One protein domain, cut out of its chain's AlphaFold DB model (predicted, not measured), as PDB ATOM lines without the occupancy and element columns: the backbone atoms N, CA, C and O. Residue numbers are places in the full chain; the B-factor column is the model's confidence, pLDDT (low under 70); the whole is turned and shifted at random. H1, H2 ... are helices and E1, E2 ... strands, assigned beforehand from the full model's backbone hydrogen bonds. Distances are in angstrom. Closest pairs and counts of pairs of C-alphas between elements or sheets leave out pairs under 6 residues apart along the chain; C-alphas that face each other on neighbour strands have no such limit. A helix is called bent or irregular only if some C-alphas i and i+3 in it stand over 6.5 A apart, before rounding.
ATOM      1  N   LEU A 467      14.820 -22.276  81.002       87.69
ATOM      2  CA  LEU A 467      14.413 -23.425  80.202       87.69
ATOM      3  C   LEU A 467      13.294 -24.251  80.832       87.69
ATOM      4  O   LEU A 467      12.647 -25.030  80.127       87.69
ATOM      5  N   ILE A 468      13.059 -24.103  82.139       88.00
ATOM      6  CA  ILE A 468      12.158 -24.989  82.881       88.00
ATOM      7  C   ILE A 468      10.738 -25.008  82.287       88.00
ATOM      8  O   ILE A 468      10.127 -26.066  82.191       88.00
ATOM      9  N   HIS A 469      10.253 -23.879  81.769       83.56
ATOM     10  CA  HIS A 469       8.900 -23.747  81.213       83.56
ATOM     11  C   HIS A 469       8.702 -24.377  79.820       83.56
ATOM     12  O   HIS A 469       7.570 -24.439  79.336       83.56
ATOM     13  N   PHE A 470       9.768 -24.835  79.150       79.12
ATOM     14  CA  PHE A 470       9.661 -25.522  77.849       79.12
ATOM     15  C   PHE A 470       9.576 -27.038  77.978       79.12
ATOM     16  O   PHE A 470       9.214 -27.722  77.014       79.12
ATOM     17  N   LEU A 471       9.899 -27.566  79.156       84.12
ATOM     18  CA  LEU A 471       9.762 -28.982  79.440       84.12
ATOM     19  C   LEU A 471       8.283 -29.341  79.623       84.12
ATOM     20  O   LEU A 471       7.495 -28.540  80.131       84.12
ATOM     21  N   PRO A 472       7.865 -30.545  79.205       84.38
ATOM     22  CA  PRO A 472       6.496 -30.985  79.413       84.38
ATOM     23  C   PRO A 472       6.193 -31.148  80.905       84.38
ATOM     24  O   PRO A 472       7.044 -31.563  81.692       84.38
ATOM     25  N   ALA A 473       4.954 -30.847  81.287       86.00
ATOM     26  CA  ALA A 473       4.482 -31.040  82.650       86.00
ATOM     27  C   ALA A 473       4.132 -32.514  82.930       86.00
ATOM     28  O   ALA A 473       3.625 -33.221  82.057       86.00
ATOM     29  N   LEU A 474       4.314 -32.957  84.177       87.44
ATOM     30  CA  LEU A 474       3.857 -34.276  84.636       87.44
ATOM     31  C   LEU A 474       2.316 -34.348  84.695       87.44
ATOM     32  O   LEU A 474       1.655 -33.443  85.216       87.44
ATOM     33  N   SER A 475       1.747 -35.453  84.206       74.12
ATOM     34  CA  SER A 475       0.312 -35.625  83.906       74.12
ATOM     35  C   SER A 475      -0.619 -35.881  85.107       74.12
ATOM     36  O   SER A 475      -1.835 -35.946  84.935       74.12
ATOM     37  N   SER A 476      -0.097 -36.022  86.327       74.19
ATOM     38  CA  SER A 476      -0.862 -36.453  87.509       74.19
ATOM     39  C   SER A 476      -1.578 -35.295  88.223       74.19
ATOM     40  O   SER A 476      -0.930 -34.363  88.675       74.19
ATOM     41  N   GLN A 477      -2.899 -35.296  88.426       78.00
ATOM     42  CA  GLN A 477      -3.518 -34.270  89.293       78.00
ATOM     43  C   GLN A 477      -3.314 -34.591  90.780       78.00
ATOM     44  O   GLN A 477      -3.418 -35.744  91.188       78.00
ATOM     45  N   LEU A 478      -3.004 -33.570  91.588       84.06
ATOM     46  CA  LEU A 478      -2.934 -33.707  93.046       84.06
ATOM     47  C   LEU A 478      -4.302 -33.480  93.679       84.06
ATOM     48  O   LEU A 478      -4.995 -32.534  93.314       84.06
ATOM     49  N   SER A 479      -4.627 -34.262  94.706       86.69
ATOM     50  CA  SER A 479      -5.830 -34.062  95.524       86.69
ATOM     51  C   SER A 479      -5.844 -32.711  96.248       86.69
ATOM     52  O   SER A 479      -6.903 -32.126  96.437       86.69
ATOM     53  N   CYS A 480      -4.671 -32.196  96.619       89.44
ATOM     54  CA  CYS A 480      -4.518 -30.937  97.346       89.44
ATOM     55  C   CYS A 480      -4.260 -29.711  96.446       89.44
ATOM     56  O   CYS A 480      -3.889 -28.651  96.953       89.44
ATOM     57  N   ALA A 481      -4.425 -29.828  95.121       86.25
ATOM     58  CA  ALA A 481      -4.031 -28.787  94.163       86.25
ATOM     59  C   ALA A 481      -4.677 -27.409  94.427       86.25
ATOM     60  O   ALA A 481      -4.010 -26.389  94.276       86.25
ATOM     61  N   ASP A 482      -5.931 -27.367  94.891       89.38
ATOM     62  CA  ASP A 482      -6.653 -26.111  95.172       89.38
ATOM     63  C   ASP A 482      -6.134 -25.358  96.414       89.38
ATOM     64  O   ASP A 482      -6.398 -24.160  96.612       89.38
ATOM     65  N   ASN A 483      -5.387 -26.066  97.265       92.00
ATOM     66  CA  ASN A 483      -4.906 -25.587  98.557       92.00
ATOM     67  C   ASN A 483      -3.377 -25.444  98.619       92.00
ATOM     68  O   ASN A 483      -2.867 -24.772  99.517       92.00
ATOM     69  N   VAL A 484      -2.648 -26.018  97.656       91.56
ATOM     70  CA  VAL A 484      -1.183 -25.971  97.584       91.56
ATOM     71  C   VAL A 484      -0.741 -25.299  96.289       91.56
ATOM     72  O   VAL A 484      -0.822 -25.873  95.206       91.56
ATOM     73  N   THR A 485      -0.216 -24.079  96.402       91.94
ATOM     74  CA  THR A 485       0.469 -23.409  95.282       91.94
ATOM     75  C   THR A 485       1.944 -23.798  95.290       91.94
ATOM     76  O   THR A 485       2.562 -23.800  96.352       91.94
ATOM     77  N   ARG A 486       2.526 -24.126  94.133       87.50
ATOM     78  CA  ARG A 486       3.919 -24.588  94.036       87.50
ATOM     79  C   ARG A 486       4.533 -24.331  92.653       87.50
ATOM     80  O   ARG A 486       3.769 -24.070  91.720       87.50
ATOM     81  N   PRO A 487       5.869 -24.450  92.506       83.81
ATOM     82  CA  PRO A 487       6.527 -24.458  91.202       83.81
ATOM     83  C   PRO A 487       5.972 -25.537  90.260       83.81
ATOM     84  O   PRO A 487       5.399 -26.541  90.696       83.81
ATOM     85  N   GLU A 488       6.142 -25.318  88.957       82.69
ATOM     86  CA  GLU A 488       5.682 -26.231  87.913       82.69
ATOM     87  C   GLU A 488       6.372 -27.601  88.021       82.69
ATOM     88  O   GLU A 488       7.583 -27.702  88.214       82.69
ATOM     89  N   ARG A 489       5.590 -28.679  87.897       88.75
ATOM     90  CA  ARG A 489       6.122 -30.046  87.861       88.75
ATOM     91  C   ARG A 489       6.549 -30.400  86.445       88.75
ATOM     92  O   ARG A 489       5.718 -30.850  85.654       88.75
ATOM     93  N   VAL A 490       7.829 -30.242  86.169       90.62
ATOM     94  CA  VAL A 490       8.424 -30.586  84.877       90.62
ATOM     95  C   VAL A 490       8.881 -32.042  84.831       90.62
ATOM     96  O   VAL A 490       9.366 -32.573  85.828       90.62
ATOM     97  N   ASP A 491       8.730 -32.692  83.681       92.25
ATOM     98  CA  ASP A 491       9.267 -34.026  83.407       92.25
ATOM     99  C   ASP A 491      10.753 -33.924  83.024       92.25
ATOM    100  O   ASP A 491      11.103 -33.526  81.910       92.25
ATOM    101  N   LEU A 492      11.636 -34.288  83.958       94.81
ATOM    102  CA  LEU A 492      13.087 -34.244  83.764       94.81
ATOM    103  C   LEU A 492      13.616 -35.465  83.001       94.81
ATOM    104  O   LEU A 492      14.796 -35.496  82.658       94.81
ATOM    105  N   ALA A 493      12.779 -36.458  82.679       93.75
ATOM    106  CA  ALA A 493      13.149 -37.489  81.711       93.75
ATOM    107  C   ALA A 493      13.185 -36.938  80.273       93.75
ATOM    108  O   ALA A 493      13.652 -37.615  79.356       93.75
ATOM    109  N   LYS A 494      12.685 -35.715  80.056       90.94
ATOM    110  CA  LYS A 494      12.801 -34.980  78.794       90.94
ATOM    111  C   LYS A 494      13.922 -33.954  78.864       90.94
ATOM    112  O   LYS A 494      14.475 -33.668  79.923       90.94
ATOM    113  N   ASP A 495      14.270 -33.431  77.699       90.12
ATOM    114  CA  ASP A 495      15.319 -32.437  77.530       90.12
ATOM    115  C   ASP A 495      14.921 -31.459  76.419       90.12
ATOM    116  O   ASP A 495      14.162 -31.797  75.504       90.12
ATOM    117  N   VAL A 496      15.452 -30.245  76.518       88.44
ATOM    118  CA  VAL A 496      15.433 -29.250  75.449       88.44
ATOM    119  C   VAL A 496      16.491 -29.556  74.386       88.44
ATOM    120  O   VAL A 496      16.361 -29.093  73.258       88.44
ATOM    121  N   LEU A 497      17.521 -30.344  74.706       90.19
ATOM    122  CA  LEU A 497      18.523 -30.809  73.749       90.19
ATOM    123  C   LEU A 497      18.005 -31.996  72.914       90.19
ATOM    124  O   LEU A 497      17.277 -32.860  73.405       90.19
ATOM    125  N   HIS A 498      18.396 -32.062  71.641       88.94
ATOM    126  CA  HIS A 498      18.069 -33.164  70.737       88.94
ATOM    127  C   HIS A 498      19.272 -33.578  69.862       88.94
ATOM    128  O   HIS A 498      19.832 -32.725  69.177       88.94
ATOM    129  N   PRO A 499      19.625 -34.876  69.787       89.25
ATOM    130  CA  PRO A 499      19.091 -35.972  70.594       89.25
ATOM    131  C   PRO A 499      19.499 -35.835  72.069       89.25
ATOM    132  O   PRO A 499      20.510 -35.219  72.388       89.25
ATOM    133  N   SER A 500      18.701 -36.409  72.968       90.44
ATOM    134  CA  SER A 500      19.013 -36.475  74.397       90.44
ATOM    135  C   SER A 500      18.343 -37.692  75.031       90.44
ATOM    136  O   SER A 500      17.283 -38.134  74.580       90.44
ATOM    137  N   GLU A 501      18.968 -38.214  76.084       92.38
ATOM    138  CA  GLU A 501      18.422 -39.258  76.959       92.38
ATOM    139  C   GLU A 501      17.671 -38.675  78.177       92.38
ATOM    140  O   GLU A 501      17.237 -39.425  79.049       92.38
ATOM    141  N   GLY A 502      17.505 -37.348  78.239       93.94
ATOM    142  CA  GLY A 502      16.798 -36.644  79.311       93.94
ATOM    143  C   GLY A 502      17.728 -35.971  80.321       93.94
ATOM    144  O   GLY A 502      18.828 -36.450  80.602       93.94
ATOM    145  N   ILE A 503      17.253 -34.878  80.926       96.19
ATOM    146  CA  ILE A 503      18.017 -34.099  81.915       96.19
ATOM    147  C   ILE A 503      18.343 -34.942  83.157       96.19
ATOM    148  O   ILE A 503      19.461 -34.895  83.658       96.19
ATOM    149  N   LEU A 504      17.405 -35.766  83.631       97.31
ATOM    150  CA  LEU A 504      17.612 -36.668  84.767       97.31
ATOM    151  C   LEU A 504      18.752 -37.660  84.509       97.31
ATOM    152  O   LEU A 504      19.539 -37.951  85.409       97.31
ATOM    153  N   ASN A 505      18.856 -38.175  83.284       96.94
ATOM    154  CA  ASN A 505      19.937 -39.082  82.927       96.94
ATOM    155  C   ASN A 505      21.281 -38.343  82.858       96.94
ATOM    156  O   ASN A 505      22.276 -38.843  83.374       96.94
ATOM    157  N   ALA A 506      21.301 -37.125  82.307       96.81
ATOM    158  CA  ALA A 506      22.490 -36.271  82.313       96.81
ATOM    159  C   ALA A 506      22.972 -35.959  83.745       96.81
ATOM    160  O   ALA A 506      24.165 -36.045  84.018       96.81
ATOM    161  N   ILE A 507      22.052 -35.689  84.680       98.00
ATOM    162  CA  ILE A 507      22.378 -35.524  86.106       98.00
ATOM    163  C   ILE A 507      22.972 -36.818  86.679       98.00
ATOM    164  O   ILE A 507      24.034 -36.781  87.289       98.00
ATOM    165  N   ASN A 508      22.330 -37.970  86.472       97.69
ATOM    166  CA  ASN A 508      22.806 -39.256  87.003       97.69
ATOM    167  C   ASN A 508      24.162 -39.704  86.432       97.69
ATOM    168  O   ASN A 508      24.846 -40.518  87.049       97.69
ATOM    169  N   ASN A 509      24.563 -39.179  85.273       96.56
ATOM    170  CA  ASN A 509      25.872 -39.440  84.680       96.56
ATOM    171  C   ASN A 509      27.006 -38.597  85.280       96.56
ATOM    172  O   ASN A 509      28.167 -38.852  84.949       96.56
ATOM    173  N   LEU A 510      26.703 -37.639  86.165       97.50
ATOM    174  CA  LEU A 510      27.721 -36.854  86.857       97.50
ATOM    175  C   LEU A 510      28.623 -37.750  87.719       97.50
ATOM    176  O   LEU A 510      28.098 -38.629  88.414       97.50
ATOM    177  N   PRO A 511      29.955 -37.535  87.711       95.06
ATOM    178  CA  PRO A 511      30.903 -38.379  88.440       95.06
ATOM    179  C   PRO A 511      30.551 -38.545  89.921       95.06
ATOM    180  O   PRO A 511      30.585 -39.654  90.444       95.06
ATOM    181  N   GLU A 512      30.125 -37.469  90.589       94.56
ATOM    182  CA  GLU A 512      29.791 -37.476  92.015       94.56
ATOM    183  C   GLU A 512      28.638 -38.429  92.359       94.56
ATOM    184  O   GLU A 512      28.614 -38.979  93.460       94.56
ATOM    185  N   LEU A 513      27.698 -38.652  91.436       95.06
ATOM    186  CA  LEU A 513      26.601 -39.606  91.613       95.06
ATOM    187  C   LEU A 513      26.998 -40.995  91.112       95.06
ATOM    188  O   LEU A 513      26.914 -41.979  91.852       95.06
ATOM    189  N   LYS A 514      27.485 -41.064  89.872       93.69
ATOM    190  CA  LYS A 514      27.799 -42.310  89.173       93.69
ATOM    191  C   LYS A 514      28.871 -43.133  89.882       93.69
ATOM    192  O   LYS A 514      28.684 -44.335  90.063       93.69
ATOM    193  N   ASP A 515      29.957 -42.500  90.320       94.06
ATOM    194  CA  ASP A 515      31.092 -43.197  90.939       94.06
ATOM    195  C   ASP A 515      30.755 -43.695  92.354       94.06
ATOM    196  O   ASP A 515      31.313 -44.692  92.813       94.06
ATOM    197  N   ASN A 516      29.791 -43.050  93.025       92.50
ATOM    198  CA  ASN A 516      29.252 -43.486  94.316       92.50
ATOM    199  C   ASN A 516      28.081 -44.477  94.182       92.50
ATOM    200  O   ASN A 516      27.527 -44.915  95.191       92.50
ATOM    201  N   GLY A 517      27.687 -44.845  92.956       93.06
ATOM    202  CA  GLY A 517      26.542 -45.725  92.705       93.06
ATOM    203  C   GLY A 517      25.201 -45.119  93.132       93.06
ATOM    204  O   GLY A 517      24.249 -45.852  93.402       93.06
ATOM    205  N   TRP A 518      25.121 -43.793  93.228       95.00
ATOM    206  CA  TRP A 518      23.908 -43.069  93.587       95.00
ATOM    207  C   TRP A 518      23.086 -42.759  92.344       95.00
ATOM    208  O   TRP A 518      23.600 -42.253  91.351       95.00
ATOM    209  N   GLN A 519      21.786 -43.041  92.415       95.31
ATOM    210  CA  GLN A 519      20.853 -42.798  91.322       95.31
ATOM    211  C   GLN A 519      19.668 -41.973  91.821       95.31
ATOM    212  O   GLN A 519      18.856 -42.438  92.625       95.31
ATOM    213  N   LEU A 520      19.562 -40.744  91.324       97.56
ATOM    214  CA  LEU A 520      18.382 -39.912  91.499       97.56
ATOM    215  C   LEU A 520      17.229 -40.473  90.666       97.56
ATOM    216  O   LEU A 520      17.382 -40.839  89.498       97.56
ATOM    217  N   THR A 521      16.049 -40.483  91.272       96.94
ATOM    218  CA  THR A 521      14.772 -40.779  90.611       96.94
ATOM    219  C   THR A 521      13.865 -39.562  90.718       96.94
ATOM    220  O   THR A 521      14.018 -38.771  91.646       96.94
ATOM    221  N   GLN A 522      12.927 -39.388  89.788       96.50
ATOM    222  CA  GLN A 522      11.916 -38.336  89.892       96.50
ATOM    223  C   GLN A 522      10.603 -38.927  90.406       96.50
ATOM    224  O   GLN A 522      10.119 -39.927  89.873       96.50
ATOM    225  N   ASP A 523      10.028 -38.320  91.443       93.44
ATOM    226  CA  ASP A 523       8.735 -38.743  91.969       93.44
ATOM    227  C   ASP A 523       7.612 -38.424  90.966       93.44
ATOM    228  O   ASP A 523       7.442 -37.281  90.539       93.44
ATOM    229  N   ALA A 524       6.823 -39.431  90.586       89.75
ATOM    230  CA  ALA A 524       5.801 -39.291  89.546       89.75
ATOM    231  C   ALA A 524       4.569 -38.470  89.984       89.75
ATOM    232  O   ALA A 524       3.821 -37.952  89.144       89.75
ATOM    233  N   LEU A 525       4.323 -38.355  91.293       88.62
ATOM    234  CA  LEU A 525       3.172 -37.640  91.840       88.62
ATOM    235  C   LEU A 525       3.525 -36.177  92.129       88.62
ATOM    236  O   LEU A 525       2.816 -35.250  91.720       88.62
ATOM    237  N   TYR A 526       4.638 -35.954  92.814       89.50
ATOM    238  CA  TYR A 526       5.056 -34.660  93.326       89.50
ATOM    239  C   TYR A 526       6.115 -33.972  92.465       89.50
ATOM    240  O   TYR A 526       6.144 -32.743  92.476       89.50
ATOM    241  N   GLY A 527       6.873 -34.705  91.647       91.69
ATOM    242  CA  GLY A 527       7.784 -34.160  90.635       91.69
ATOM    243  C   GLY A 527       9.180 -33.775  91.130       91.69
ATOM    244  O   GLY A 527      10.010 -33.377  90.311       91.69
ATOM    245  N   TYR A 528       9.463 -33.896  92.429       94.69
ATOM    246  CA  TYR A 528      10.800 -33.650  92.970       94.69
ATOM    247  C   TYR A 528      11.756 -34.804  92.630       94.69
ATOM    248  O   TYR A 528      11.343 -35.948  92.426       94.69
ATOM    249  N   LEU A 529      13.050 -34.504  92.583       97.56
ATOM    250  CA  LEU A 529      14.121 -35.491  92.510       97.56
ATOM    251  C   LEU A 529      14.375 -36.074  93.896       97.56
ATOM    252  O   LEU A 529      14.368 -35.336  94.878       97.56
ATOM    253  N   GLN A 530      14.626 -37.377  93.980       96.88
ATOM    254  CA  GLN A 530      14.909 -38.061  95.235       96.88
ATOM    255  C   GLN A 530      16.042 -39.080  95.120       96.88
ATOM    256  O   GLN A 530      16.160 -39.791  94.118       96.88
ATOM    257  N   LEU A 531      16.825 -39.186  96.191       96.44
ATOM    258  CA  LEU A 531      17.878 -40.178  96.386       96.44
ATOM    259  C   LEU A 531      17.661 -40.861  97.739       96.44
ATOM    260  O   LEU A 531      17.555 -40.188  98.763       96.44
ATOM    261  N   ASN A 532      17.587 -42.192  97.744       93.00
ATOM    262  CA  ASN A 532      17.486 -42.980  98.973       93.00
ATOM    263  C   ASN A 532      18.863 -43.559  99.319       93.00
ATOM    264  O   ASN A 532      19.461 -44.240  98.487       93.00
ATOM    265  N   ILE A 533      19.333 -43.314 100.540       92.25
ATOM    266  CA  ILE A 533      20.573 -43.861 101.098       92.25
ATOM    267  C   ILE A 533      20.216 -44.468 102.455       92.25
ATOM    268  O   ILE A 533      19.899 -43.743 103.398       92.25
ATOM    269  N   ASP A 534      20.224 -45.797 102.542       91.50
ATOM    270  CA  ASP A 534      19.764 -46.554 103.711       91.50
ATOM    271  C   ASP A 534      18.362 -46.110 104.183       91.50
ATOM    272  O   ASP A 534      17.367 -46.316 103.483       91.50
ATOM    273  N   THR A 535      18.265 -45.495 105.365       93.38
ATOM    274  CA  THR A 535      17.014 -44.987 105.951       93.38
ATOM    275  C   THR A 535      16.724 -43.529 105.592       93.38
ATOM    276  O   THR A 535      15.621 -43.046 105.858       93.38
ATOM    277  N   VAL A 536      17.666 -42.818 104.968       95.50
ATOM    278  CA  VAL A 536      17.555 -41.396 104.623       95.50
ATOM    279  C   VAL A 536      17.068 -41.238 103.184       95.50
ATOM    280  O   VAL A 536      17.554 -41.900 102.268       95.50
ATOM    281  N   ARG A 537      16.121 -40.327 102.962       96.56
ATOM    282  CA  ARG A 537      15.723 -39.859 101.631       96.56
ATOM    283  C   ARG A 537      16.017 -38.377 101.502       96.56
ATOM    284  O   ARG A 537      15.403 -37.573 102.199       96.56
ATOM    285  N   LEU A 538      16.889 -38.035 100.566       97.00
ATOM    286  CA  LEU A 538      17.090 -36.663 100.117       97.00
ATOM    287  C   LEU A 538      16.080 -36.358  99.013       97.00
ATOM    288  O   LEU A 538      15.889 -37.188  98.125       97.00
ATOM    289  N   ALA A 539      15.445 -35.191  99.064       96.81
ATOM    290  CA  ALA A 539      14.481 -34.745  98.072       96.81
ATOM    291  C   ALA A 539      14.647 -33.256  97.749       96.81
ATOM    292  O   ALA A 539      14.609 -32.399  98.636       96.81
ATOM    293  N   VAL A 540      14.781 -32.952  96.459       96.94
ATOM    294  CA  VAL A 540      14.958 -31.591  95.945       96.94
ATOM    295  C   VAL A 540      14.088 -31.346  94.712       96.94
ATOM    296  O   VAL A 540      13.944 -32.197  93.840       96.94
ATOM    297  N   GLN A 541      13.485 -30.169  94.626       95.44
ATOM    298  CA  GLN A 541      12.622 -29.736  93.536       95.44
ATOM    299  C   GLN A 541      13.411 -28.843  92.580       95.44
ATOM    300  O   GLN A 541      13.980 -27.841  93.007       95.44
ATOM    301  N   ALA A 542      13.408 -29.164  91.285       95.88
ATOM    302  CA  ALA A 542      13.942 -28.264  90.265       95.88
ATOM    303  C   ALA A 542      13.093 -26.990  90.177       95.88
ATOM    304  O   ALA A 542      11.862 -27.071  90.123       95.88
ATOM    305  N   VAL A 543      13.761 -25.833  90.182       94.38
ATOM    306  CA  VAL A 543      13.124 -24.503  90.143       94.38
ATOM    307  C   VAL A 543      13.655 -23.605  89.026       94.38
ATOM    308  O   VAL A 543      12.992 -22.632  88.685       94.38
ATOM    309  N   SER A 544      14.828 -23.914  88.468       93.75
ATOM    310  CA  SER A 544      15.444 -23.170  87.365       93.75
ATOM    311  C   SER A 544      16.335 -24.106  86.556       93.75
ATOM    312  O   SER A 544      17.066 -24.916  87.132       93.75
ATOM    313  N   ILE A 545      16.297 -23.975  85.232       93.94
ATOM    314  CA  ILE A 545      17.164 -24.691  84.298       93.94
ATOM    315  C   ILE A 545      17.720 -23.680  83.308       93.94
ATOM    316  O   ILE A 545      16.967 -23.036  82.583       93.94
ATOM    317  N   LYS A 546      19.039 -23.530  83.252       92.94
ATOM    318  CA  LYS A 546      19.687 -22.543  82.381       92.94
ATOM    319  C   LYS A 546      20.870 -23.151  81.661       92.94
ATOM    320  O   LYS A 546      21.447 -24.140  82.100       92.94
ATOM    321  N   ARG A 547      21.260 -22.538  80.548       92.06
ATOM    322  CA  ARG A 547      22.540 -22.842  79.907       92.06
ATOM    323  C   ARG A 547      23.687 -22.345  80.791       92.06
ATOM    324  O   ARG A 547      23.630 -21.221  81.284       92.06
ATOM    325  N   THR A 548      24.755 -23.130  80.907       92.06
ATOM    326  CA  THR A 548      25.993 -22.727  81.584       92.06
ATOM    327  C   THR A 548      27.236 -23.176  80.812       92.06
ATOM    328  O   THR A 548      27.176 -24.040  79.936       92.06
ATOM    329  N   THR A 549      28.372 -22.551  81.114       92.62
ATOM    330  CA  THR A 549      29.706 -22.961  80.642       92.62
ATOM    331  C   THR A 549      30.596 -23.462  81.778       92.62
ATOM    332  O   THR A 549      31.776 -23.726  81.555       92.62
ATOM    333  N   GLU A 550      30.067 -23.533  83.000       94.31
ATOM    334  CA  GLU A 550      30.771 -24.132  84.130       94.31
ATOM    335  C   GLU A 550      31.034 -25.630  83.885       94.31
ATOM    336  O   GLU A 550      30.272 -26.287  83.170       94.31
ATOM    337  N   PRO A 551      32.121 -26.184  84.449       95.56
ATOM    338  CA  PRO A 551      32.413 -27.606  84.333       95.56
ATOM    339  C   PRO A 551      31.362 -28.455  85.057       95.56
ATOM    340  O   PRO A 551      30.833 -28.061  86.102       95.56
ATOM    341  N   ALA A 552      31.113 -29.649  84.509       97.06
ATOM    342  CA  ALA A 552      30.166 -30.601  85.070       97.06
ATOM    343  C   ALA A 552      30.490 -30.904  86.540       97.06
ATOM    344  O   ALA A 552      31.637 -31.220  86.863       97.06
ATOM    345  N   SER A 553      29.504 -30.741  87.419       97.56
ATOM    346  CA  SER A 553      29.679 -30.894  88.866       97.56
ATOM    347  C   SER A 553      28.349 -30.979  89.615       97.56
ATOM    348  O   SER A 553      27.306 -30.528  89.131       97.56
ATOM    349  N   VAL A 554      28.402 -31.512  90.837       97.81
ATOM    350  CA  VAL A 554      27.327 -31.409  91.833       97.81
ATOM    351  C   VAL A 554      27.756 -30.443  92.934       97.81
ATOM    352  O   VAL A 554      28.681 -30.723  93.694       97.81
ATOM    353  N   GLN A 555      27.073 -29.302  93.051       96.75
ATOM    354  CA  GLN A 555      27.402 -28.273  94.042       96.75
ATOM    355  C   GLN A 555      26.276 -28.126  95.066       96.75
ATOM    356  O   GLN A 555      25.218 -27.566  94.768       96.75
ATOM    357  N   VAL A 556      26.519 -28.609  96.283       93.62
ATOM    358  CA  VAL A 556      25.613 -28.460  97.430       93.62
ATOM    359  C   VAL A 556      25.930 -27.152  98.153       93.62
ATOM    360  O   VAL A 556      27.079 -26.904  98.506       93.62
ATOM    361  N   GLN A 557      24.913 -26.324  98.364       88.88
ATOM    362  CA  GLN A 557      25.020 -25.043  99.061       88.88
ATOM    363  C   GLN A 557      24.645 -25.186 100.544       88.88
ATOM    364  O   GLN A 557      23.910 -26.102 100.917       88.88
ATOM    365  N   ASP A 558      25.073 -24.236 101.382       83.44
ATOM    366  CA  ASP A 558      24.785 -24.243 102.829       83.44
ATOM    367  C   ASP A 558      23.276 -24.272 103.132       83.44
ATOM    368  O   ASP A 558      22.818 -25.004 104.012       83.44
ATOM    369  N   ASN A 559      22.475 -23.568 102.324       82.81
ATOM    370  CA  ASN A 559      21.012 -23.538 102.432       82.81
ATOM    371  C   ASN A 559      20.311 -24.799 101.872       82.81
ATOM    372  O   ASN A 559      19.098 -24.769 101.625       82.81
ATOM    373  N   GLN A 560      21.063 -25.881 101.641       90.06
ATOM    374  CA  GLN A 560      20.621 -27.166 101.086       90.06
ATOM    375  C   GLN A 560      20.093 -27.110  99.639       90.06
ATOM    376  O   GLN A 560      19.535 -28.092  99.147       90.06
ATOM    377  N   SER A 561      20.248 -25.984  98.932       92.50
ATOM    378  CA  SER A 561      20.032 -25.970  97.482       92.50
ATOM    379  C   SER A 561      21.161 -26.717  96.771       92.50
ATOM    380  O   SER A 561      22.300 -26.750  97.245       92.50
ATOM    381  N   ILE A 562      20.847 -27.340  95.635       96.56
ATOM    382  CA  ILE A 562      21.833 -28.074  94.836       96.56
ATOM    383  C   ILE A 562      21.811 -27.529  93.416       96.56
ATOM    384  O   ILE A 562      20.742 -27.452  92.800       96.56
ATOM    385  N   ARG A 563      22.992 -27.188  92.896       97.62
ATOM    386  CA  ARG A 563      23.216 -26.957  91.467       97.62
ATOM    387  C   ARG A 563      23.777 -28.236  90.861       97.62
ATOM    388  O   ARG A 563      24.862 -28.674  91.243       97.62
ATOM    389  N   PHE A 564      23.045 -28.820  89.922       98.31
ATOM    390  CA  PHE A 564      23.566 -29.874  89.057       98.31
ATOM    391  C   PHE A 564      24.017 -29.235  87.752       98.31
ATOM    392  O   PHE A 564      23.194 -28.686  87.024       98.31
ATOM    393  N   ILE A 565      25.311 -29.293  87.465       97.44
ATOM    394  CA  ILE A 565      25.882 -28.789  86.219       97.44
ATOM    395  C   ILE A 565      26.181 -30.004  85.358       97.44
ATOM    396  O   ILE A 565      27.092 -30.758  85.679       97.44
ATOM    397  N   THR A 566      25.389 -30.231  84.313       96.19
ATOM    398  CA  THR A 566      25.507 -31.402  83.438       96.19
ATOM    399  C   THR A 566      26.677 -31.257  82.464       96.19
ATOM    400  O   THR A 566      27.064 -30.152  82.080       96.19
ATOM    401  N   ASP A 567      27.212 -32.380  81.990       93.38
ATOM    402  CA  ASP A 567      28.197 -32.416  80.896       93.38
ATOM    403  C   ASP A 567      27.628 -31.901  79.561       93.38
ATOM    404  O   ASP A 567      28.369 -31.442  78.690       93.38
ATOM    405  N   THR A 568      26.301 -31.887  79.433       92.06
ATOM    406  CA  THR A 568      25.569 -31.257  78.332       92.06
ATOM    407  C   THR A 568      25.509 -29.722  78.423       92.06
ATOM    408  O   THR A 568      25.009 -29.069  77.503       92.06
ATOM    409  N   GLY A 569      26.059 -29.111  79.481       92.75
ATOM    410  CA  GLY A 569      26.138 -27.657  79.668       92.75
ATOM    411  C   GLY A 569      24.829 -27.013  80.130       92.75
ATOM    412  O   GLY A 569      24.541 -25.865  79.775       92.75
ATOM    413  N   LEU A 570      24.025 -27.754  80.894       94.56
ATOM    414  CA  LEU A 570      22.844 -27.245  81.581       94.56
ATOM    415  C   LEU A 570      23.119 -27.154  83.082       94.56
ATOM    416  O   LEU A 570      23.693 -28.058  83.680       94.56
ATOM    417  N   GLU A 571      22.673 -26.070  83.696       96.19
ATOM    418  CA  GLU A 571      22.586 -25.927  85.141       96.19
ATOM    419  C   GLU A 571      21.142 -26.153  85.572       96.19
ATOM    420  O   GLU A 571      20.246 -25.423  85.147       96.19
ATOM    421  N   VAL A 572      20.922 -27.129  86.447       97.00
ATOM    422  CA  VAL A 572      19.642 -27.379  87.111       97.00
ATOM    423  C   VAL A 572      19.771 -26.949  88.568       97.00
ATOM    424  O   VAL A 572      20.412 -27.630  89.373       97.00
ATOM    425  N   LEU A 573      19.157 -25.817  88.910       96.56
ATOM    426  CA  LEU A 573      19.055 -25.346  90.286       96.56
ATOM    427  C   LEU A 573      17.848 -25.997  90.956       96.56
ATOM    428  O   LEU A 573      16.711 -25.922  90.473       96.56
ATOM    429  N   THR A 574      18.105 -26.604  92.107       97.12
ATOM    430  CA  THR A 574      17.098 -27.298  92.902       97.12
ATOM    431  C   THR A 574      17.045 -26.764  94.328       97.12
ATOM    432  O   THR A 574      18.047 -26.304  94.875       97.12
ATOM    433  N   GLN A 575      15.862 -26.823  94.930       95.69
ATOM    434  CA  GLN A 575      15.601 -26.412  96.308       95.69
ATOM    435  C   GLN A 575      15.072 -27.594  97.128       95.69
ATOM    436  O   GLN A 575      14.447 -28.477  96.542       95.69
ATOM    437  N   PRO A 576      15.248 -27.624  98.461       95.31
ATOM    438  CA  PRO A 576      14.641 -28.641  99.321       95.31
ATOM    439  C   PRO A 576      13.139 -28.812  99.057       95.31
ATOM    440  O   PRO A 576      12.393 -27.834  98.971       95.31
ATOM    441  N   ALA A 577      12.687 -30.058  98.901       95.19
ATOM    442  CA  ALA A 577      11.298 -30.359  98.562       95.19
ATOM    443  C   ALA A 577      10.471 -30.732  99.798       95.19
ATOM    444  O   ALA A 577      10.914 -31.494 100.656       95.19
ATOM    445  N   VAL A 578       9.215 -30.280  99.846       94.88
ATOM    446  CA  VAL A 578       8.202 -30.879 100.730       94.88
ATOM    447  C   VAL A 578       7.870 -32.264 100.176       94.88
ATOM    448  O   VAL A 578       7.327 -32.362  99.076       94.88
ATOM    449  N   GLN A 579       8.204 -33.327 100.909       95.19
ATOM    450  CA  GLN A 579       8.126 -34.698 100.383       95.19
ATOM    451  C   GLN A 579       6.694 -35.261 100.359       95.19
ATOM    452  O   GLN A 579       6.391 -36.133  99.552       95.19
ATOM    453  N   ALA A 580       5.802 -34.735 101.205       94.44
ATOM    454  CA  ALA A 580       4.398 -35.145 101.298       94.44
ATOM    455  C   ALA A 580       3.470 -33.920 101.431       94.44
ATOM    456  O   ALA A 580       2.926 -33.643 102.508       94.44
ATOM    457  N   PRO A 581       3.334 -33.104 100.364       93.69
ATOM    458  CA  PRO A 581       2.667 -31.806 100.436       93.69
ATOM    459  C   PRO A 581       1.157 -31.900 100.677       93.69
ATOM    460  O   PRO A 581       0.596 -30.991 101.286       93.69
ATOM    461  N   CYS A 582       0.488 -32.969 100.235       92.38
ATOM    462  CA  CYS A 582      -0.948 -33.123 100.475       92.38
ATOM    463  C   CYS A 582      -1.239 -33.543 101.920       92.38
ATOM    464  O   CYS A 582      -2.160 -33.028 102.547       92.38
ATOM    465  N   GLU A 583      -0.401 -34.401 102.487       93.69
ATOM    466  CA  GLU A 583      -0.432 -34.780 103.895       93.69
ATOM    467  C   GLU A 583      -0.075 -33.579 104.784       93.69
ATOM    468  O   GLU A 583      -0.671 -33.393 105.844       93.69
ATOM    469  N   LEU A 584       0.848 -32.721 104.329       95.19
ATOM    470  CA  LEU A 584       1.195 -31.481 105.023       95.19
ATOM    471  C   LEU A 584       0.000 -30.527 105.024       95.19
ATOM    472  O   LEU A 584      -0.326 -29.962 106.065       95.19
ATOM    473  N   GLN A 585      -0.675 -30.371 103.880       95.31
ATOM    474  CA  GLN A 585      -1.876 -29.541 103.766       95.31
ATOM    475  C   GLN A 585      -2.979 -30.021 104.715       95.31
ATOM    476  O   GLN A 585      -3.528 -29.202 105.449       95.31
ATOM    477  N   ALA A 586      -3.256 -31.327 104.754       93.25
ATOM    478  CA  ALA A 586      -4.241 -31.903 105.666       93.25
ATOM    479  C   ALA A 586      -3.862 -31.683 107.142       93.25
ATOM    480  O   ALA A 586      -4.707 -31.323 107.962       93.25
ATOM    481  N   GLY A 587      -2.575 -31.840 107.477       93.06
ATOM    482  CA  GLY A 587      -2.060 -31.551 108.814       93.06
ATOM    483  C   GLY A 587      -2.260 -30.086 109.206       93.06
ATOM    484  O   GLY A 587      -2.789 -29.806 110.277       93.06
ATOM    485  N   LEU A 588      -1.883 -29.151 108.331       94.62
ATOM    486  CA  LEU A 588      -2.021 -27.707 108.547       94.62
ATOM    487  C   LEU A 588      -3.485 -27.268 108.674       94.62
ATOM    488  O   LEU A 588      -3.805 -26.415 109.506       94.62
ATOM    489  N   GLU A 589      -4.385 -27.871 107.899       93.62
ATOM    490  CA  GLU A 589      -5.822 -27.608 107.972       93.62
ATOM    491  C   GLU A 589      -6.394 -27.939 109.357       93.62
ATOM    492  O   GLU A 589      -7.180 -27.156 109.893       93.62
ATOM    493  N   GLY A 590      -5.909 -29.011 109.996       89.25
ATOM    494  CA  GLY A 590      -6.240 -29.350 111.385       89.25
ATOM    495  C   GLY A 590      -5.872 -28.263 112.407       89.25
ATOM    496  O   GLY A 590      -6.494 -28.178 113.464       89.25
ATOM    497  N   PHE A 591      -4.919 -27.386 112.075       88.94
ATOM    498  CA  PHE A 591      -4.524 -26.220 112.877       88.94
ATOM    499  C   PHE A 591      -5.159 -24.902 112.402       88.94
ATOM    500  O   PHE A 591      -4.808 -23.832 112.898       88.94
ATOM    501  N   GLY A 592      -6.105 -24.951 111.458       92.25
ATOM    502  CA  GLY A 592      -6.770 -23.768 110.911       92.25
ATOM    503  C   GLY A 592      -5.991 -23.061 109.798       92.25
ATOM    504  O   GLY A 592      -6.301 -21.913 109.478       92.25
ATOM    505  N   PHE A 593      -5.010 -23.730 109.186       94.06
ATOM    506  CA  PHE A 593      -4.221 -23.209 108.068       94.06
ATOM    507  C   PHE A 593      -4.504 -24.014 106.792       94.06
ATOM    508  O   PHE A 593      -3.760 -24.927 106.448       94.06
ATOM    509  N   PRO A 594      -5.577 -23.702 106.048       92.88
ATOM    510  CA  PRO A 594      -6.040 -24.564 104.963       92.88
ATOM    511  C   PRO A 594      -5.134 -24.559 103.724       92.88
ATOM    512  O   PRO A 594      -5.331 -25.385 102.839       92.88
ATOM    513  N   LYS A 595      -4.183 -23.616 103.614       95.19
ATOM    514  CA  LYS A 595      -3.379 -23.397 102.402       95.19
ATOM    515  C   LYS A 595      -1.925 -23.078 102.716       95.19
ATOM    516  O   LYS A 595      -1.639 -22.416 103.712       95.19
ATOM    517  N   PHE A 596      -1.030 -23.444 101.802       95.88
ATOM    518  CA  PHE A 596       0.346 -22.951 101.788       95.88
ATOM    519  C   PHE A 596       0.872 -22.770 100.358       95.88
ATOM    520  O   PHE A 596       0.319 -23.297  99.391       95.88
ATOM    521  N   VAL A 597       1.930 -21.970 100.224       95.06
ATOM    522  CA  VAL A 597       2.534 -21.586  98.944       95.06
ATOM    523  C   VAL A 597       4.019 -21.909  98.977       95.06
ATOM    524  O   VAL A 597       4.752 -21.253  99.707       95.06
ATOM    525  N   VAL A 598       4.471 -22.879  98.184       92.44
ATOM    526  CA  VAL A 598       5.898 -23.147  97.956       92.44
ATOM    527  C   VAL A 598       6.450 -22.095  97.000       92.44
ATOM    528  O   VAL A 598       5.929 -21.897  95.903       92.44
ATOM    529  N   GLN A 599       7.491 -21.404  97.438       89.94
ATOM    530  CA  GLN A 599       8.174 -20.336  96.721       89.94
ATOM    531  C   GLN A 599       9.377 -20.899  95.950       89.94
ATOM    532  O   GLN A 599       9.927 -21.946  96.288       89.94
ATOM    533  N   THR A 600       9.820 -20.191  94.912       87.69
ATOM    534  CA  THR A 600      10.961 -20.600  94.072       87.69
ATOM    535  C   THR A 600      12.305 -20.556  94.798       87.69
ATOM    536  O   THR A 600      13.246 -21.218  94.373       87.69
ATOM    537  N   ASN A 601      12.396 -19.837  95.921       87.56
ATOM    538  CA  ASN A 601      13.576 -19.818  96.786       87.56
ATOM    539  C   ASN A 601      13.655 -21.024  97.745       87.56
ATOM    540  O   ASN A 601      14.580 -21.101  98.549       87.56
ATOM    541  N   GLY A 602      12.711 -21.972  97.670       88.88
ATOM    542  CA  GLY A 602      12.681 -23.188  98.490       88.88
ATOM    543  C   GLY A 602      11.939 -23.049  99.817       88.88
ATOM    544  O   GLY A 602      11.708 -24.049 100.494       88.88
ATOM    545  N   ASN A 603      11.525 -21.837 100.189       92.56
ATOM    546  CA  ASN A 603      10.658 -21.638 101.344       92.56
ATOM    547  C   ASN A 603       9.204 -21.935 100.970       92.56
ATOM    548  O   ASN A 603       8.825 -21.940  99.799       92.56
ATOM    549  N   PHE A 604       8.352 -22.128 101.966       94.00
ATOM    550  CA  PHE A 604       6.917 -22.042 101.794       94.00
ATOM    551  C   PHE A 604       6.279 -21.124 102.825       94.00
ATOM    552  O   PHE A 604       6.661 -21.048 103.993       94.00
ATOM    553  N   LYS A 605       5.265 -20.419 102.341       95.00
ATOM    554  CA  LYS A 605       4.466 -19.460 103.081       95.00
ATOM    555  C   LYS A 605       3.161 -20.105 103.512       95.00
ATOM    556  O   LYS A 605       2.397 -20.562 102.663       95.00
ATOM    557  N   ILE A 606       2.861 -20.048 104.806       96.62
ATOM    558  CA  ILE A 606       1.556 -20.429 105.364       96.62
ATOM    559  C   ILE A 606       0.794 -19.149 105.746       96.62
ATOM    560  O   ILE A 606       1.164 -18.479 106.715       96.62
ATOM    561  N   VAL A 616       8.606 -20.829 106.281       94.88
ATOM    562  CA  VAL A 616       9.091 -22.170 106.607       94.88
ATOM    563  C   VAL A 616       9.975 -22.686 105.477       94.88
ATOM    564  O   VAL A 616       9.715 -22.390 104.317       94.88
ATOM    565  N   ARG A 617      10.992 -23.488 105.781       93.75
ATOM    566  CA  ARG A 617      11.801 -24.213 104.794       93.75
ATOM    567  C   ARG A 617      11.816 -25.702 105.143       93.75
ATOM    568  O   ARG A 617      12.066 -26.029 106.303       93.75
ATOM    569  N   PRO A 618      11.507 -26.611 104.205       95.00
ATOM    570  CA  PRO A 618      11.620 -28.037 104.468       95.00
ATOM    571  C   PRO A 618      13.093 -28.427 104.568       95.00
ATOM    572  O   PRO A 618      13.930 -27.909 103.832       95.00
ATOM    573  N   ASP A 619      13.395 -29.369 105.451       94.12
ATOM    574  CA  ASP A 619      14.653 -30.100 105.397       94.12
ATOM    575  C   ASP A 619      14.666 -30.945 104.117       94.12
ATOM    576  O   ASP A 619      13.688 -31.636 103.819       94.12
ATOM    577  N   TRP A 620      15.747 -30.915 103.340       93.75
ATOM    578  CA  TRP A 620      15.877 -31.766 102.150       93.75
ATOM    579  C   TRP A 620      15.790 -33.266 102.484       93.75
ATOM    580  O   TRP A 620      15.466 -34.073 101.615       93.75
ATOM    581  N   ALA A 621      16.040 -33.647 103.741       95.69
ATOM    582  CA  ALA A 621      16.091 -35.020 104.203       95.69
ATOM    583  C   ALA A 621      14.799 -35.441 104.922       95.69
ATOM    584  O   ALA A 621      14.212 -34.691 105.701       95.69
ATOM    585  N   SER A 622      14.399 -36.694 104.706       96.56
ATOM    586  CA  SER A 622      13.484 -37.423 105.583       96.56
ATOM    587  C   SER A 622      14.110 -38.739 106.023       96.56
ATOM    588  O   SER A 622      14.870 -39.356 105.267       96.56
ATOM    589  N   VAL A 623      13.789 -39.194 107.229       96.00
ATOM    590  CA  VAL A 623      14.302 -40.461 107.773       96.00
ATOM    591  C   VAL A 623      13.169 -41.442 108.021       96.00
ATOM    592  O   VAL A 623      12.083 -41.051 108.439       96.00
ATOM    593  N   GLU A 624      13.403 -42.716 107.716       94.50
ATOM    594  CA  GLU A 624      12.467 -43.799 108.023       94.50
ATOM    595  C   GLU A 624      12.324 -43.971 109.539       94.50
ATOM    596  O   GLU A 624      13.321 -44.054 110.259       94.50
ATOM    597  N   VAL A 625      11.080 -44.046 110.013       91.44
ATOM    598  CA  VAL A 625      10.738 -44.272 111.422       91.44
ATOM    599  C   VAL A 625       9.935 -45.563 111.566       91.44
ATOM    600  O   VAL A 625       9.237 -45.989 110.644       91.44
ATOM    601  N   ALA A 626      10.057 -46.225 112.717       84.31
ATOM    602  CA  ALA A 626       9.398 -47.507 112.944       84.31
ATOM    603  C   ALA A 626       7.870 -47.348 112.986       84.31
ATOM    604  O   ALA A 626       7.349 -46.371 113.527       84.31
ATOM    605  N   ALA A 627       7.142 -48.317 112.424       71.81
ATOM    606  CA  ALA A 627       5.694 -48.214 112.227       71.81
ATOM    607  C   ALA A 627       4.876 -48.095 113.528       71.81
ATOM    608  O   ALA A 627       3.721 -47.689 113.497       71.81
ATOM    609  N   ASP A 628       5.467 -48.456 114.665       72.75
ATOM    610  CA  ASP A 628       4.889 -48.379 116.005       72.75
ATOM    611  C   ASP A 628       5.259 -47.095 116.770       72.75
ATOM    612  O   ASP A 628       4.780 -46.894 117.886       72.75
ATOM    613  N   THR A 629       6.101 -46.225 116.199       67.56
ATOM    614  CA  THR A 629       6.666 -45.071 116.925       67.56
ATOM    615  C   THR A 629       5.905 -43.757 116.776       67.56
ATOM    616  O   THR A 629       6.034 -42.909 117.660       67.56
ATOM    617  N   ALA A 630       5.115 -43.553 115.717       71.06
ATOM    618  CA  ALA A 630       4.367 -42.309 115.526       71.06
ATOM    619  C   ALA A 630       3.193 -42.461 114.547       71.06
ATOM    620  O   ALA A 630       3.322 -43.123 113.518       71.06
ATOM    621  N   ASP A 631       2.080 -41.784 114.840       86.56
ATOM    622  CA  ASP A 631       0.996 -41.583 113.874       86.56
ATOM    623  C   ASP A 631       1.432 -40.593 112.772       86.56
ATOM    624  O   ASP A 631       2.372 -39.813 112.931       86.56
ATOM    625  N   THR A 632       0.750 -40.596 111.626       91.31
ATOM    626  CA  THR A 632       0.968 -39.564 110.602       91.31
ATOM    627  C   THR A 632       0.392 -38.224 111.056       91.31
ATOM    628  O   THR A 632      -0.743 -38.172 111.530       91.31
ATOM    629  N   GLY A 633       1.114 -37.125 110.842       92.19
ATOM    630  CA  GLY A 633       0.647 -35.789 111.208       92.19
ATOM    631  C   GLY A 633       1.768 -34.781 111.419       92.19
ATOM    632  O   GLY A 633       2.925 -35.033 111.082       92.19
ATOM    633  N   LEU A 634       1.406 -33.624 111.977       94.06
ATOM    634  CA  LEU A 634       2.340 -32.566 112.359       94.06
ATOM    635  C   LEU A 634       2.601 -32.578 113.859       94.06
ATOM    636  O   LEU A 634       1.676 -32.655 114.665       94.06
ATOM    637  N   TYR A 635       3.871 -32.425 114.216       91.50
ATOM    638  CA  TYR A 635       4.343 -32.444 115.590       91.50
ATOM    639  C   TYR A 635       5.197 -31.213 115.865       91.50
ATOM    640  O   TYR A 635       6.100 -30.889 115.092       91.50
ATOM    641  N   ALA A 636       4.926 -30.555 116.990       90.88
ATOM    642  CA  ALA A 636       5.814 -29.559 117.563       90.88
ATOM    643  C   ALA A 636       6.776 -30.256 118.530       90.88
ATOM    644  O   ALA A 636       6.346 -30.969 119.438       90.88
ATOM    645  N   ILE A 637       8.070 -30.052 118.329       88.56
ATOM    646  CA  ILE A 637       9.141 -30.524 119.207       88.56
ATOM    647  C   ILE A 637       9.930 -29.320 119.720       88.56
ATOM    648  O   ILE A 637       9.951 -28.285 119.064       88.56
ATOM    649  N   ALA A 638      10.571 -29.436 120.882       87.12
ATOM    650  CA  ALA A 638      11.428 -28.364 121.387       87.12
ATOM    651  C   ALA A 638      12.571 -28.086 120.396       87.12
ATOM    652  O   ALA A 638      13.171 -29.030 119.870       87.12
ATOM    653  N   ASP A 639      12.861 -26.811 120.137       84.56
ATOM    654  CA  ASP A 639      13.991 -26.447 119.287       84.56
ATOM    655  C   ASP A 639      15.316 -26.767 120.012       84.56
ATOM    656  O   ASP A 639      15.492 -26.408 121.178       84.56
ATOM    657  N   PRO A 640      16.251 -27.489 119.370       82.31
ATOM    658  CA  PRO A 640      17.495 -27.920 119.999       82.31
ATOM    659  C   PRO A 640      18.558 -26.816 120.100       82.31
ATOM    660  O   PRO A 640      19.584 -27.047 120.739       82.31
ATOM    661  N   ILE A 641      18.371 -25.666 119.440       81.44
ATOM    662  CA  ILE A 641      19.334 -24.554 119.413       81.44
ATOM    663  C   ILE A 641      18.858 -23.412 120.309       81.44
ATOM    664  O   ILE A 641      19.657 -22.856 121.062       81.44
ATOM    665  N   VAL A 642      17.576 -23.056 120.216       82.62
ATOM    666  CA  VAL A 642      17.001 -21.902 120.915       82.62
ATOM    667  C   VAL A 642      15.976 -22.367 121.942       82.62
ATOM    668  O   VAL A 642      14.961 -22.974 121.605       82.62
ATOM    669  N   ASN A 643      16.217 -22.045 123.212       82.94
ATOM    670  CA  ASN A 643      15.252 -22.333 124.269       82.94
ATOM    671  C   ASN A 643      13.982 -21.486 124.095       82.94
ATOM    672  O   ASN A 643      14.025 -20.349 123.632       82.94
ATOM    673  N   GLY A 644      12.838 -22.047 124.489       80.44
ATOM    674  CA  GLY A 644      11.558 -21.329 124.499       80.44
ATOM    675  C   GLY A 644      10.799 -21.319 123.168       80.44
ATOM    676  O   GLY A 644       9.667 -20.837 123.136       80.44
ATOM    677  N   ILE A 645      11.352 -21.899 122.096       84.38
ATOM    678  CA  ILE A 645      10.658 -22.053 120.808       84.38
ATOM    679  C   ILE A 645      10.533 -23.528 120.400       84.38
ATOM    680  O   ILE A 645      11.274 -24.394 120.867       84.38
ATOM    681  N   ASN A 646       9.557 -23.819 119.535       87.75
ATOM    682  CA  ASN A 646       9.328 -25.156 118.987       87.75
ATOM    683  C   ASN A 646       9.759 -25.216 117.522       87.75
ATOM    684  O   ASN A 646       9.538 -24.267 116.777       87.75
ATOM    685  N   GLN A 647      10.267 -26.370 117.107       89.38
ATOM    686  CA  GLN A 647      10.436 -26.780 115.720       89.38
ATOM    687  C   GLN A 647       9.247 -27.654 115.290       89.38
ATOM    688  O   GLN A 647       8.678 -28.394 116.094       89.38
ATOM    689  N   ILE A 648       8.883 -27.599 114.009       92.56
ATOM    690  CA  ILE A 648       7.841 -28.451 113.428       92.56
ATOM    691  C   ILE A 648       8.461 -29.622 112.658       92.56
ATOM    692  O   ILE A 648       9.436 -29.456 111.925       92.56
ATOM    693  N   LYS A 649       7.868 -30.809 112.785       93.88
ATOM    694  CA  LYS A 649       8.132 -31.957 111.910       93.88
ATOM    695  C   LYS A 649       6.833 -32.591 111.426       93.88
ATOM    696  O   LYS A 649       5.810 -32.507 112.106       93.88
ATOM    697  N   GLN A 650       6.884 -33.244 110.273       95.25
ATOM    698  CA  GLN A 650       5.793 -34.056 109.740       95.25
ATOM    699  C   GLN A 650       6.197 -35.518 109.726       95.25
ATOM    700  O   GLN A 650       7.286 -35.845 109.264       95.25
ATOM    701  N   VAL A 651       5.285 -36.381 110.159       95.44
ATOM    702  CA  VAL A 651       5.356 -37.822 109.930       95.44
ATOM    703  C   VAL A 651       4.357 -38.178 108.832       95.44
ATOM    704  O   VAL A 651       3.185 -37.804 108.917       95.44
ATOM    705  N   PHE A 652       4.806 -38.870 107.789       94.88
ATOM    706  CA  PHE A 652       3.982 -39.247 106.640       94.88
ATOM    707  C   PHE A 652       4.355 -40.633 106.113       94.88
ATOM    708  O   PHE A 652       5.443 -41.141 106.377       94.88
ATOM    709  N   THR A 653       3.452 -41.237 105.345       92.88
ATOM    710  CA  THR A 653       3.684 -42.525 104.685       92.88
ATOM    711  C   THR A 653       4.156 -42.286 103.258       92.88
ATOM    712  O   THR A 653       3.510 -41.558 102.508       92.88
ATOM    713  N   ASP A 654       5.278 -42.886 102.869       89.75
ATOM    714  CA  ASP A 654       5.760 -42.797 101.494       89.75
ATOM    715  C   ASP A 654       5.036 -43.752 100.531       89.75
ATOM    716  O   ASP A 654       4.223 -44.589 100.923       89.75
ATOM    717  N   SER A 655       5.358 -43.644  99.241       85.38
ATOM    718  CA  SER A 655       4.777 -44.472  98.177       85.38
ATOM    719  C   SER A 655       5.032 -45.978  98.324       85.38
ATOM    720  O   SER A 655       4.319 -46.769  97.710       85.38
ATOM    721  N   ASN A 656       5.996 -46.390  99.154       86.44
ATOM    722  CA  ASN A 656       6.274 -47.791  99.473       86.44
ATOM    723  C   ASN A 656       5.613 -48.241 100.790       86.44
ATOM    724  O   ASN A 656       5.850 -49.361 101.240       86.44
ATOM    725  N   GLY A 657       4.805 -47.387 101.425       88.25
ATOM    726  CA  GLY A 657       4.132 -47.685 102.686       88.25
ATOM    727  C   GLY A 657       5.002 -47.495 103.934       88.25
ATOM    728  O   GLY A 657       4.580 -47.896 105.017       88.25
ATOM    729  N   LYS A 658       6.200 -46.907 103.820       90.88
ATOM    730  CA  LYS A 658       7.084 -46.663 104.969       90.88
ATOM    731  C   LYS A 658       6.755 -45.334 105.636       90.88
ATOM    732  O   LYS A 658       6.581 -44.330 104.946       90.88
ATOM    733  N   LEU A 659       6.734 -45.314 106.968       93.88
ATOM    734  CA  LEU A 659       6.638 -44.071 107.729       93.88
ATOM    735  C   LEU A 659       7.974 -43.328 107.685       93.88
ATOM    736  O   LEU A 659       9.040 -43.914 107.887       93.88
ATOM    737  N   ARG A 660       7.909 -42.027 107.415       94.88
ATOM    738  CA  ARG A 660       9.062 -41.130 107.373       94.88
ATOM    739  C   ARG A 660       8.777 -39.874 108.172       94.88
ATOM    740  O   ARG A 660       7.639 -39.410 108.191       94.88
ATOM    741  N   GLU A 661       9.813 -39.298 108.767       95.44
ATOM    742  CA  GLU A 661       9.750 -37.957 109.346       95.44
ATOM    743  C   GLU A 661      10.574 -36.953 108.532       95.44
ATOM    744  O   GLU A 661      11.711 -37.236 108.155       95.44
ATOM    745  N   GLN A 662       9.994 -35.782 108.261       96.50
ATOM    746  CA  GLN A 662      10.660 -34.632 107.645       96.50
ATOM    747  C   GLN A 662      10.555 -33.423 108.576       96.50
ATOM    748  O   GLN A 662       9.481 -33.102 109.093       96.50
ATOM    749  N   ASN A 663      11.678 -32.741 108.778       94.31
ATOM    750  CA  ASN A 663      11.747 -31.529 109.581       94.31
ATOM    751  C   ASN A 663      11.366 -30.290 108.765       94.31
ATOM    752  O   ASN A 663      11.639 -30.201 107.569       94.31
ATOM    753  N   PHE A 664      10.782 -29.302 109.439       94.31
ATOM    754  CA  PHE A 664      10.462 -27.996 108.880       94.31
ATOM    755  C   PHE A 664      11.094 -26.903 109.723       94.31
ATOM    756  O   PHE A 664      10.857 -26.809 110.924       94.31
ATOM    757  N   TYR A 665      11.886 -26.059 109.087       92.00
ATOM    758  CA  TYR A 665      12.722 -25.062 109.731       92.00
ATOM    759  C   TYR A 665      12.172 -23.657 109.549       92.00
ATOM    760  O   TYR A 665      11.515 -23.356 108.552       92.00
ATOM    761  N   GLN A 666      12.442 -22.795 110.521       92.06
ATOM    762  CA  GLN A 666      12.193 -21.368 110.402       92.06
ATOM    763  C   GLN A 666      13.081 -20.808 109.290       92.06
ATOM    764  O   GLN A 666      14.256 -21.163 109.191       92.06
ATOM    765  N   ALA A 667      12.523 -19.946 108.443       92.44
ATOM    766  CA  ALA A 667      13.228 -19.454 107.266       92.44
ATOM    767  C   ALA A 667      13.104 -17.942 107.124       92.44
ATOM    768  O   ALA A 667      12.041 -17.372 107.391       92.44
ATOM    769  N   ILE A 668      14.172 -17.291 106.663       92.38
ATOM    770  CA  ILE A 668      14.169 -15.855 106.366       92.38
ATOM    771  C   ILE A 668      13.038 -15.569 105.376       92.38
ATOM    772  O   ILE A 668      12.935 -16.205 104.329       92.38
TER     773      ILE A 668
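AT A GLANCE: This is residues 467 to 606 and 616 to 668 of the 751 residues of an uncharacterized protein of Beggiatoa sp. 4572_84 (UniProt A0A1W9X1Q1). One strongly twisted sheet of nine strands forms two wings, E1 to E5 and E8 to E11, joined where the bent strands E2 and E8 pair; H1 packs on the first wing and H3 crosses the second. A small hairpin, E6 and E7, sits by the start of E8, and residues 484 to 485 of the long unnamed stretch 467 to 502 pair with E6. The printed part has 193 residues, with three named helices and eleven named strands: along the chain come H1 and H2, then E1 to E5, then H3, then E6 to E11; the nine-strand sheet is branched, with its neighbour strands antiparallel, and the class is mixed, helices and strands, with under half of the residues in named elements. The whole is compact, with a radius of gyration of the C-alphas of 17.0 A and spans of 51 by 35 by 34 A.

HOW THE PARTS SIT: Look first at E2, residues 536 to 547, which bends by 64 degrees at residue 543. E1, residues 529 to 533, lies on one side of it, and E5, residues 570 to 576, and E8, residues 616 to 624, on the other side. Within hydrogen-bond range are N 531 and O 538 in the hairpin E1 and E2, 2.9 A, N 546 and O 571 between E2 and E5, 2.9 A, and N 537 and O 622 between E2 and E8, 2.8 A. E2 lies on one side of E5 and E4, residues 562 to 565, on the other side, with N 564 and O 572 of E4 and E5 within hydrogen-bond range at 2.9 A; E5 lies on one side of E4 and edge strand E3, residues 553 to 556, on the other side, with N 555 and O 563 of E3 and E4 within hydrogen-bond range at 2.9 A. E3 E4 E5 is a meander of two hairpins, each strand the antiparallel neighbour of the one before; with E2 it makes a Greek key, its first strand also neighbouring its fourth. E2 lies on one side of E8 and E11, residues 659 to 666, on the other side, with N 617 and O 665 within hydrogen-bond range at 2.8 A; E8 lies on one side of E11 and E10, residues 646 to 653, on the other side, with N 650 and O 662 at 2.9 A; E11 lies on one side of E10 and edge strand E9, residues 633 to 638, on the other side, with N 635 and O 649 at 2.9 A. E9 E10 E11 is likewise a meander of two hairpins, and with E8 a Greek key. H1, residues 503 to 508, is on the sheet at a height of 7.9 A, only just over none of its strands, with 2 of its C-alphas falling on E4; the closest C-alphas of H1 and E4 are those of Ile 507 and Phe 564, 6.5 A apart. H2, residues 511 to 514, only grazes the sheet. H3, residues 581 to 590, lies over E9 and E10 at a height of 8.2 A, across the strands at 77 degrees to E9 on the local plane; the closest C-alphas of H3 and E9 are those of Gly 587 and Gly 633, 5.6 A apart. E6, residues 596 to 598, and E7, residues 604 to 606, form a hairpin, with N 597 and O 605 at 2.9 A. Every O i to N i+4 pair is within hydrogen-bond range in H1 and H3; H2 is too short for one.

IN THESE COORDINATES: Find C-alpha 503 at (18.017, -34.099, 81.915), where H1 begins. E2 starts at C-alpha 536, (17.555, -41.396, 104.623), and runs 31.3 A; E11 runs 23.5 A, E10 23.2 A, E8 21.9 A, E5 19.6 A and H3 14.3 A. E11 ends at C-alpha 666, (12.193, -21.368, 110.402).

THE WHOLE: The C-alphas farthest apart, of Pro 499 and Gly 644, are 56.4 A apart. Residues 607 to 615 are not printed, and C-alphas 606 and 616 stand 7.8 A apart across this cut, between E7 and E8. Of the links printed whole, H2 to E1 is long, with 14 residues. Mean pLDDT of the printed part is 91.6; Thr 629 is the one printed residue under 70.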